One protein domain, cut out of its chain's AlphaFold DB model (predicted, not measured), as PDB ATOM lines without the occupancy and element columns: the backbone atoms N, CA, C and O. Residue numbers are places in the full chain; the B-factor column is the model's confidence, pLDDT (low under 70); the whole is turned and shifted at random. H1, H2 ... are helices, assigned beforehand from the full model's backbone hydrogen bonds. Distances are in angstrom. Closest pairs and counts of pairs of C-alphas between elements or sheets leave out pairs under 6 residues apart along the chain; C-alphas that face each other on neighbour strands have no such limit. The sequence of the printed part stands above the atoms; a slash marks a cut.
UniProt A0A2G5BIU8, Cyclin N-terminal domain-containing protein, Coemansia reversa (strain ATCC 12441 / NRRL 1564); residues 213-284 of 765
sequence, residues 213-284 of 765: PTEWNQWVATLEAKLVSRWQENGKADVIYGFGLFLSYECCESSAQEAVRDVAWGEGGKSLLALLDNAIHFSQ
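AT A GLANCE: This is residues 213 to 284 of the 765 residues of the protein "Cyclin N-terminal domain-containing protein" of Coemansia reversa (strain ATCC 12441 / NRRL 1564) (UniProt A0A2G5BIU8). A long helix, H1, is the spine; H3 packs on it at a slant, and H4 runs across its middle at about a right angle, with residues 277 to 284 sticking out. Short H2 follows the end of H1, and a long loop leads back to H3. The printed part has 72 residues, with helices H1 to H4 in chain order and no named strand: all helix, compact, radius of gyration of the C-alphas 12.3 A, flat, spanning 39 by 31 by 17 A.

IN THESE COORDINATES: H1, residues 213 to 233, is 30.2 A long from C-alpha 213 at (-28.422, 3.388, 4.821). H4, residues 267 to 281, is 21.7 A long, ending at C-alpha 281 (-21.115, -11.222, -15.126). H3, residues 254 to 264, measures 15.4 A and H2, residues 237 to 242, 8.5 A.

HOW THE PARTS SIT: H1, the hub, touches H3, closest C-alphas Ala 225 and Ala 264 at 4.4 A, a steep tilt of 40 degrees, the same way. With residues 221 to 226 alone it touches H4, closest C-alphas Ala 225 and Gly 269 at 4.9 A, about perpendicular at 80 degrees. H1 and H2 only just touch, only at the corner, with 3 pairs of C-alphas within 8 A, closest Trp 231 and Ala 237 at 4.8 A. H2 and H4 are apart. Every O i to N i+4 pair is within hydrogen-bond range in H1 and H2, 6 of 7 in H3 and 10 of 11 in H4.

THE WHOLE: The C-alphas farthest apart, Gly 242 and Gln 284, are 39.1 A apart. The printed part has no cut; the link H2 to H3 is long. Residues 281 to 284 have pLDDT under 70.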
ATOM      1  N   PRO A 213     -29.419   2.312   4.909       95.25
ATOM      2  CA  PRO A 213     -28.422   3.388   4.821       95.25
ATOM      3  C   PRO A 213     -27.007   2.879   4.503       95.25
ATOM      4  O   PRO A 213     -26.251   3.537   3.790       95.25
ATOM      5  N   THR A 214     -26.651   1.687   4.988       94.44
ATOM      6  CA  THR A 214     -25.386   1.003   4.683       94.44
ATOM      7  C   THR A 214     -25.278   0.624   3.209       94.44
ATOM      8  O   THR A 214     -24.300   0.991   2.562       94.44
ATOM      9  N   GLU A 215     -26.304  -0.032   2.663       95.31
ATOM     10  CA  GLU A 215     -26.384  -0.392   1.243       95.31
ATOM     11  C   GLU A 215     -26.396   0.853   0.349       95.31
ATOM     12  O   GLU A 215     -25.668   0.913  -0.638       95.31
ATOM     13  N   TRP A 216     -27.156   1.890   0.717       96.56
ATOM     14  CA  TRP A 216     -27.207   3.152  -0.018       96.56
ATOM     15  C   TRP A 216     -25.833   3.821  -0.110       96.56
ATOM     16  O   TRP A 216     -25.406   4.229  -1.189       96.56
ATOM     17  N   ASN A 217     -25.100   3.901   1.003       95.75
ATOM     18  CA  ASN A 217     -23.777   4.518   1.018       95.75
ATOM     19  C   ASN A 217     -22.743   3.680   0.233       95.75
ATOM     20  O   ASN A 217     -21.932   4.250  -0.496       95.75
ATOM     21  N   GLN A 218     -22.805   2.344   0.309       94.56
ATOM     22  CA  GLN A 218     -21.998   1.435  -0.528       94.56
ATOM     23  C   GLN A 218     -22.328   1.583  -2.022       94.56
ATOM     24  O   GLN A 218     -21.433   1.590  -2.874       94.56
ATOM     25  N   TRP A 219     -23.607   1.753  -2.351       96.12
ATOM     26  CA  TRP A 219     -24.078   1.953  -3.714       96.12
ATOM     27  C   TRP A 219     -23.608   3.287  -4.302       96.12
ATOM     28  O   TRP A 219     -23.056   3.315  -5.403       96.12
ATOM     29  N   VAL A 220     -23.731   4.383  -3.547       96.69
ATOM     30  CA  VAL A 220     -23.205   5.697  -3.950       96.69
ATOM     31  C   VAL A 220     -21.682   5.648  -4.134       96.69
ATOM     32  O   VAL A 220     -21.187   6.201  -5.113       96.69
ATOM     33  N   ALA A 221     -20.943   4.922  -3.284       95.81
ATOM     34  CA  ALA A 221     -19.504   4.699  -3.473       95.81
ATOM     35  C   ALA A 221     -19.183   3.951  -4.774       95.81
ATOM     36  O   ALA A 221     -18.240   4.304  -5.478       95.81
ATOM     37  N   THR A 222     -19.990   2.947  -5.117       96.12
ATOM     38  CA  THR A 222     -19.817   2.135  -6.330       96.12
ATOM     39  C   THR A 222     -20.126   2.944  -7.596       96.12
ATOM     40  O   THR A 222     -19.357   2.909  -8.559       96.12
ATOM     41  N   LEU A 223     -21.201   3.742  -7.587       96.00
ATOM     42  CA  LEU A 223     -21.521   4.669  -8.677       96.00
ATOM     43  C   LEU A 223     -20.467   5.775  -8.823       96.00
ATOM     44  O   LEU A 223     -20.074   6.092  -9.946       96.00
ATOM     45  N   GLU A 224     -19.973   6.344  -7.718       95.50
ATOM     46  CA  GLU A 224     -18.911   7.351  -7.767       95.50
ATOM     47  C   GLU A 224     -17.598   6.756  -8.281       95.50
ATOM     48  O   GLU A 224     -16.992   7.345  -9.170       95.50
ATOM     49  N   ALA A 225     -17.209   5.550  -7.853       95.25
ATOM     50  CA  ALA A 225     -16.046   4.850  -8.401       95.25
ATOM     51  C   ALA A 225     -16.180   4.620  -9.919       95.25
ATOM     52  O   ALA A 225     -15.221   4.831 -10.668       95.25
ATOM     53  N   LYS A 226     -17.382   4.271 -10.410       94.50
ATOM     54  CA  LYS A 226     -17.642   4.098 -11.852       94.50
ATOM     55  C   LYS A 226     -17.576   5.419 -12.620       94.50
ATOM     56  O   LYS A 226     -17.063   5.434 -13.737       94.50
ATOM     57  N   LEU A 227     -18.002   6.538 -12.029       93.81
ATOM     58  CA  LEU A 227     -17.776   7.873 -12.599       93.81
ATOM     59  C   LEU A 227     -16.284   8.247 -12.611       93.81
ATOM     60  O   LEU A 227     -15.779   8.681 -13.646       93.81
ATOM     61  N   VAL A 228     -15.572   8.037 -11.501       93.25
ATOM     62  CA  VAL A 228     -14.148   8.375 -11.342       93.25
ATOM     63  C   VAL A 228     -13.275   7.599 -12.319       93.25
ATOM     64  O   VAL A 228     -12.469   8.221 -13.007       93.25
ATOM     65  N   SER A 229     -13.485   6.288 -12.462       92.56
ATOM     66  CA  SER A 229     -12.782   5.460 -13.450       92.56
ATOM     67  C   SER A 229     -12.973   6.005 -14.875       92.56
ATOM     68  O   SER A 229     -11.999   6.326 -15.561       92.56
ATOM     69  N   ARG A 230     -14.221   6.294 -15.284       91.06
ATOM     70  CA  ARG A 230     -14.509   6.934 -16.584       91.06
ATOM     71  C   ARG A 230     -13.887   8.334 -16.721       91.06
ATOM     72  O   ARG A 230     -13.580   8.755 -17.839       91.06
ATOM     73  N   TRP A 231     -13.687   9.078 -15.633       91.94
ATOM     74  CA  TRP A 231     -12.997  10.377 -15.643       91.94
ATOM     75  C   TRP A 231     -11.466  10.254 -15.680       91.94
ATOM     76  O   TRP A 231     -10.820  11.135 -16.254       91.94
ATOM     77  N   GLN A 232     -10.894   9.181 -15.129       91.00
ATOM     78  CA  GLN A 232      -9.475   8.825 -15.238       91.00
ATOM     79  C   GLN A 232      -9.144   8.383 -16.673       91.00
ATOM     80  O   GLN A 232      -8.276   8.995 -17.291       91.00
ATOM     81  N   GLU A 233      -9.928   7.464 -17.259       89.75
ATOM     82  CA  GLU A 233      -9.869   7.082 -18.690       89.75
ATOM     83  C   GLU A 233      -9.850   8.302 -19.629       89.75
ATOM     84  O   GLU A 233      -9.198   8.309 -20.669       89.75
ATOM     85  N   ASN A 234     -10.589   9.354 -19.264       90.31
ATOM     86  CA  ASN A 234     -10.754  10.567 -20.060       90.31
ATOM     87  C   ASN A 234      -9.753  11.693 -19.732       90.31
ATOM     88  O   ASN A 234      -9.919  12.798 -20.256       90.31
ATOM     89  N   GLY A 235      -8.774  11.466 -18.844       89.94
ATOM     90  CA  GLY A 235      -7.781  12.470 -18.435       89.94
ATOM     91  C   GLY A 235      -8.370  13.698 -17.722       89.94
ATOM     92  O   GLY A 235      -7.826  14.796 -17.821       89.94
ATOM     93  N   LYS A 236      -9.526  13.551 -17.056       88.75
ATOM     94  CA  LYS A 236     -10.315  14.661 -16.475       88.75
ATOM     95  C   LYS A 236     -10.512  14.569 -14.958       88.75
ATOM     96  O   LYS A 236     -11.008  15.532 -14.376       88.75
ATOM     97  N   ALA A 237     -10.114  13.466 -14.320       88.56
ATOM     98  CA  ALA A 237     -10.314  13.212 -12.889       88.56
ATOM     99  C   ALA A 237      -9.840  14.370 -11.988       88.56
ATOM    100  O   ALA A 237     -10.645  14.903 -11.228       88.56
ATOM    101  N   ASP A 238      -8.595  14.835 -12.142       86.50
ATOM    102  CA  ASP A 238      -8.027  15.978 -11.402       86.50
ATOM    103  C   ASP A 238      -8.874  17.254 -11.495       86.50
ATOM    104  O   ASP A 238      -9.135  17.935 -10.500       86.50
ATOM    105  N   VAL A 239      -9.312  17.584 -12.712       86.44
ATOM    106  CA  VAL A 239     -10.098  18.790 -12.999       86.44
ATOM    107  C   VAL A 239     -11.474  18.688 -12.343       86.44
ATOM    108  O   VAL A 239     -11.970  19.663 -11.782       86.44
ATOM    109  N   ILE A 240     -12.075  17.500 -12.378       89.12
ATOM    110  CA  ILE A 240     -13.406  17.226 -11.836       89.12
ATOM    111  C   ILE A 240     -13.380  17.170 -10.297       89.12
ATOM    112  O   ILE A 240     -14.238  17.783  -9.654       89.12
ATOM    113  N   TYR A 241     -12.347  16.565  -9.698       87.94
ATOM    114  CA  TYR A 241     -12.074  16.621  -8.257       87.94
ATOM    115  C   TYR A 241     -11.868  18.070  -7.789       87.94
ATOM    116  O   TYR A 241     -12.459  18.504  -6.802       87.94
ATOM    117  N   GLY A 242     -11.096  18.859  -8.547       84.94
ATOM    118  CA  GLY A 242     -10.862  20.282  -8.284       84.94
ATOM    119  C   GLY A 242     -12.118  21.163  -8.354       84.94
ATOM    120  O   GLY A 242     -12.145  22.228  -7.735       84.94
ATOM    121  N   PHE A 243     -13.171  20.722  -9.052       85.94
ATOM    122  CA  PHE A 243     -14.493  21.362  -9.037       85.94
ATOM    123  C   PHE A 243     -15.422  20.856  -7.916       85.94
ATOM    124  O   PHE A 243     -16.484  21.446  -7.715       85.94
ATOM    125  N   GLY A 244     -15.041  19.813  -7.169       86.38
ATOM    126  CA  GLY A 244     -15.847  19.239  -6.086       86.38
ATOM    127  C   GLY A 244     -17.085  18.476  -6.569       86.38
ATOM    128  O   GLY A 244     -18.134  18.538  -5.930       86.38
ATOM    129  N   LEU A 245     -16.995  17.813  -7.727       87.62
ATOM    130  CA  LEU A 245     -18.105  17.103  -8.371       87.62
ATOM    131  C   LEU A 245     -18.294  15.685  -7.787       87.62
ATOM    132  O   LEU A 245     -18.069  14.693  -8.476       87.62
ATOM    133  N   PHE A 246     -18.684  15.600  -6.516       91.69
ATOM    134  CA  PHE A 246     -18.843  14.329  -5.794       91.69
ATOM    135  C   PHE A 246     -20.301  13.863  -5.752       91.69
ATOM    136  O   PHE A 246     -21.214  14.684  -5.620       91.69
ATOM    137  N   LEU A 247     -20.521  12.548  -5.827       93.12
ATOM    138  CA  LEU A 247     -21.841  11.930  -5.658       93.12
ATOM    139  C   LEU A 247     -22.125  11.630  -4.176       93.12
ATOM    140  O   LEU A 247     -23.282  11.643  -3.763       93.12
ATOM    141  N   SER A 248     -21.077  11.472  -3.360       92.06
ATOM    142  CA  SER A 248     -21.133  11.209  -1.918       92.06
ATOM    143  C   SER A 248     -21.943  12.231  -1.115       92.06
ATOM    144  O   SER A 248     -22.402  11.922  -0.020       92.06
ATOM    145  N   TYR A 249     -22.204  13.426  -1.655       91.69
ATOM    146  CA  TYR A 249     -23.138  14.392  -1.064       91.69
ATOM    147  C   TYR A 249     -24.590  13.887  -0.966       91.69
ATOM    148  O   TYR A 249     -25.371  14.461  -0.210       91.69
ATOM    149  N   GLU A 250     -24.956  12.840  -1.709       92.75
ATOM    150  CA  GLU A 250     -26.269  12.183  -1.655       92.75
ATOM    151  C   GLU A 250     -26.303  11.021  -0.620       92.75
ATOM    152  O   GLU A 250     -27.322  10.344  -0.487       92.75
ATOM    153  N   CYS A 251     -25.220  10.783   0.139       92.81
ATOM    154  CA  CYS A 251     -25.189   9.849   1.280       92.81
ATOM    155  C   CYS A 251     -25.932  10.395   2.512       92.81
ATOM    156  O   CYS A 251     -25.957  11.605   2.752       92.81
ATOM    157  N   CYS A 252     -26.478   9.490   3.335       88.31
ATOM    158  CA  CYS A 252     -27.397   9.823   4.436       88.31
ATOM    159  C   CYS A 252     -26.778  10.673   5.564       88.31
ATOM    160  O   CYS A 252     -27.487  11.439   6.211       88.31
ATOM    161  N   GLU A 253     -25.473  10.541   5.812       89.62
ATOM    162  CA  GLU A 253     -24.771  11.209   6.913       89.62
ATOM    163  C   GLU A 253     -23.445  11.824   6.456       89.62
ATOM    164  O   GLU A 253     -22.728  11.233   5.652       89.62
ATOM    165  N   SER A 254     -23.060  12.967   7.040       89.19
ATOM    166  CA  SER A 254     -21.788  13.664   6.762       89.19
ATOM    167  C   SER A 254     -20.538  12.796   6.983       89.19
ATOM    168  O   SER A 254     -19.551  12.956   6.272       89.19
ATOM    169  N   SER A 255     -20.597  11.877   7.950       90.31
ATOM    170  CA  SER A 255     -19.616  10.813   8.218       90.31
ATOM    171  C   SER A 255     -19.392   9.934   6.981       90.31
ATOM    172  O   SER A 255     -18.263   9.761   6.519       90.31
ATOM    173  N   ALA A 256     -20.485   9.438   6.399       91.31
ATOM    174  CA  ALA A 256     -20.469   8.629   5.191       91.31
ATOM    175  C   ALA A 256     -19.999   9.427   3.965       91.31
ATOM    176  O   ALA A 256     -19.257   8.875   3.164       91.31
ATOM    177  N   GLN A 257     -20.343  10.716   3.830       93.00
ATOM    178  CA  GLN A 257     -19.928  11.530   2.669       93.00
ATOM    179  C   GLN A 257     -18.401  11.593   2.490       93.00
ATOM    180  O   GLN A 257     -17.910  11.631   1.357       93.00
ATOM    181  N   GLU A 258     -17.646  11.624   3.593       90.81
ATOM    182  CA  GLU A 258     -16.181  11.658   3.560       90.81
ATOM    183  C   GLU A 258     -15.595  10.258   3.318       90.81
ATOM    184  O   GLU A 258     -14.785  10.104   2.407       90.81
ATOM    185  N   ALA A 259     -16.079   9.228   4.023       91.19
ATOM    186  CA  ALA A 259     -15.642   7.843   3.814       91.19
ATOM    187  C   ALA A 259     -15.930   7.329   2.388       91.19
ATOM    188  O   ALA A 259     -15.063   6.733   1.753       91.19
ATOM    189  N   VAL A 260     -17.124   7.605   1.854       92.25
ATOM    190  CA  VAL A 260     -17.550   7.204   0.504       92.25
ATOM    191  C   VAL A 260     -16.687   7.855  -0.570       92.25
ATOM    192  O   VAL A 260     -16.236   7.161  -1.477       92.25
ATOM    193  N   ARG A 261     -16.389   9.156  -0.452       92.69
ATOM    194  CA  ARG A 261     -15.478   9.852  -1.374       92.69
ATOM    195  C   ARG A 261     -14.072   9.252  -1.308       92.69
ATOM    196  O   ARG A 261     -13.474   8.967  -2.343       92.69
ATOM    197  N   ASP A 262     -13.541   9.052  -0.106       90.44
ATOM    198  CA  ASP A 262     -12.155   8.617   0.072       90.44
ATOM    199  C   ASP A 262     -11.951   7.149  -0.373       90.44
ATOM    200  O   ASP A 262     -10.888   6.817  -0.904       90.44
ATOM    201  N   VAL A 263     -12.985   6.299  -0.273       92.94
ATOM    202  CA  VAL A 263     -13.023   4.957  -0.887       92.94
ATOM    203  C   VAL A 263     -13.174   5.038  -2.408       92.94
ATOM    204  O   VAL A 263     -12.350   4.467  -3.119       92.94
ATOM    205  N   ALA A 264     -14.193   5.740  -2.917       92.06
ATOM    206  CA  ALA A 264     -14.561   5.738  -4.338       92.06
ATOM    207  C   ALA A 264     -13.486   6.337  -5.255       92.06
ATOM    208  O   ALA A 264     -13.304   5.872  -6.378       92.06
ATOM    209  N   TRP A 265     -12.754   7.346  -4.772       91.38
ATOM    210  CA  TRP A 265     -11.596   7.897  -5.477       91.38
ATOM    211  C   TRP A 265     -10.292   7.148  -5.155       91.38
ATOM    212  O   TRP A 265      -9.307   7.331  -5.861       91.38
ATOM    213  N   GLY A 266     -10.243   6.345  -4.089       89.56
ATOM    214  CA  GLY A 266      -9.066   5.578  -3.678       89.56
ATOM    215  C   GLY A 266      -8.904   4.239  -4.406       89.56
ATOM    216  O   GLY A 266      -9.666   3.886  -5.303       89.56
ATOM    217  N   GLU A 267      -7.919   3.440  -3.976       87.81
ATOM    218  CA  GLU A 267      -7.713   2.078  -4.508       87.81
ATOM    219  C   GLU A 267      -8.949   1.185  -4.278       87.81
ATOM    220  O   GLU A 267      -9.274   0.357  -5.125       87.81
ATOM    221  N   GLY A 268      -9.687   1.400  -3.179       88.31
ATOM    222  CA  GLY A 268     -10.922   0.673  -2.862       88.31
ATOM    223  C   GLY A 268     -12.037   0.851  -3.899       88.31
ATOM    224  O   GLY A 268     -12.846  -0.058  -4.076       88.31
ATOM    225  N   GLY A 269     -12.043   1.955  -4.656       88.69
ATOM    226  CA  GLY A 269     -12.942   2.143  -5.794       88.69
ATOM    227  C   GLY A 269     -12.748   1.078  -6.879       88.69
ATOM    228  O   GLY A 269     -13.724   0.628  -7.474       88.69
ATOM    229  N   LYS A 270     -11.518   0.582  -7.080       89.75
ATOM    230  CA  LYS A 270     -11.234  -0.532  -8.003       89.75
ATOM    231  C   LYS A 270     -11.845  -1.840  -7.498       89.75
ATOM    232  O   LYS A 270     -12.422  -2.580  -8.288       89.75
ATOM    233  N   SER A 271     -11.783  -2.091  -6.190       92.06
ATOM    234  CA  SER A 271     -12.417  -3.256  -5.560       92.06
ATOM    235  C   SER A 271     -13.944  -3.201  -5.663       92.06
ATOM    236  O   SER A 271     -14.562  -4.211  -5.989       92.06
ATOM    237  N   LEU A 272     -14.561  -2.028  -5.464       92.00
ATOM    238  CA  LEU A 272     -16.003  -1.838  -5.685       92.00
ATOM    239  C   LEU A 272     -16.399  -2.087  -7.146       92.00
ATOM    240  O   LEU A 272     -17.438  -2.690  -7.405       92.00
ATOM    241  N   LEU A 273     -15.565  -1.668  -8.103       91.12
ATOM    242  CA  LEU A 273     -15.803  -1.933  -9.520       91.12
ATOM    243  C   LEU A 273     -15.669  -3.414  -9.869       91.12
ATOM    244  O   LEU A 273     -16.537  -3.920 -10.568       91.12
ATOM    245  N   ALA A 274     -14.669  -4.122  -9.342       89.81
ATOM    246  CA  ALA A 274     -14.548  -5.570  -9.521       89.81
ATOM    247  C   ALA A 274     -15.734  -6.335  -8.898       89.81
ATOM    248  O   ALA A 274     -16.232  -7.288  -9.488       89.81
ATOM    249  N   LEU A 275     -16.237  -5.898  -7.736       88.94
ATOM    250  CA  LEU A 275     -17.441  -6.472  -7.121       88.94
ATOM    251  C   LEU A 275     -18.705  -6.209  -7.954       88.94
ATOM    252  O   LEU A 275     -19.525  -7.115  -8.101       88.94
ATOM    253  N   LEU A 276     -18.855  -5.011  -8.528       88.31
ATOM    254  CA  LEU A 276     -19.951  -4.699  -9.448       88.31
ATOM    255  C   LEU A 276     -19.865  -5.538 -10.732       88.31
ATOM    256  O   LEU A 276     -20.876  -6.071 -11.171       88.31
ATOM    257  N   ASP A 277     -18.676  -5.658 -11.319       86.81
ATOM    258  CA  ASP A 277     -18.443  -6.412 -12.552       86.81
ATOM    259  C   ASP A 277     -18.768  -7.901 -12.353       86.81
ATOM    260  O   ASP A 277     -19.588  -8.465 -13.079       86.81
ATOM    261  N   ASN A 278     -18.270  -8.489 -11.259       84.62
ATOM    262  CA  ASN A 278     -18.638  -9.835 -10.817       84.62
ATOM    263  C   ASN A 278     -20.158  -9.982 -10.634       84.62
ATOM    264  O   ASN A 278     -20.737 -10.947 -11.126       84.62
ATOM    265  N   ALA A 279     -20.839  -9.031  -9.983       80.31
ATOM    266  CA  ALA A 279     -22.293  -9.090  -9.796       80.31
ATOM    267  C   ALA A 279     -23.089  -9.032 -11.120       80.31
ATOM    268  O   ALA A 279     -24.203  -9.554 -11.196       80.31
ATOM    269  N   ILE A 280     -22.526  -8.431 -12.174       78.56
ATOM    270  CA  ILE A 280     -23.131  -8.351 -13.511       78.56
ATOM    271  C   ILE A 280     -22.848  -9.621 -14.335       78.56
ATOM    272  O   ILE A 280     -23.757 -10.121 -15.014       78.56
ATOM    273  N   HIS A 281     -21.623 -10.153 -14.256       69.75
ATOM    274  CA  HIS A 281     -21.115 -11.222 -15.126       69.75
ATOM    275  C   HIS A 281     -21.191 -12.644 -14.549       69.75
ATOM    276  O   HIS A 281     -21.432 -13.568 -15.321       69.75
ATOM    277  N   PHE A 282     -21.174 -12.844 -13.223       53.06
ATOM    278  CA  PHE A 282     -21.417 -14.158 -12.577       53.06
ATOM    279  C   PHE A 282     -22.781 -14.775 -12.968       53.06
ATOM    280  O   PHE A 282     -23.020 -15.972 -12.844       53.06
ATOM    281  N   SER A 283     -23.677 -13.941 -13.502       48.44
ATOM    282  CA  SER A 283     -24.953 -14.305 -14.122       48.44
ATOM    283  C   SER A 283     -24.861 -15.025 -15.484       48.44
ATOM    284  O   SER A 283     -25.896 -15.466 -15.988       48.44
ATOM    285  N   GLN A 284     -23.689 -15.079 -16.128       48.75
ATOM    286  CA  GLN A 284     -23.528 -15.529 -17.521       48.75
ATOM    287  C   GLN A 284     -22.869 -16.915 -17.645       48.75
ATOM    288  O   GLN A 284     -23.279 -17.683 -18.513       48.75
TER     289      GLN A 284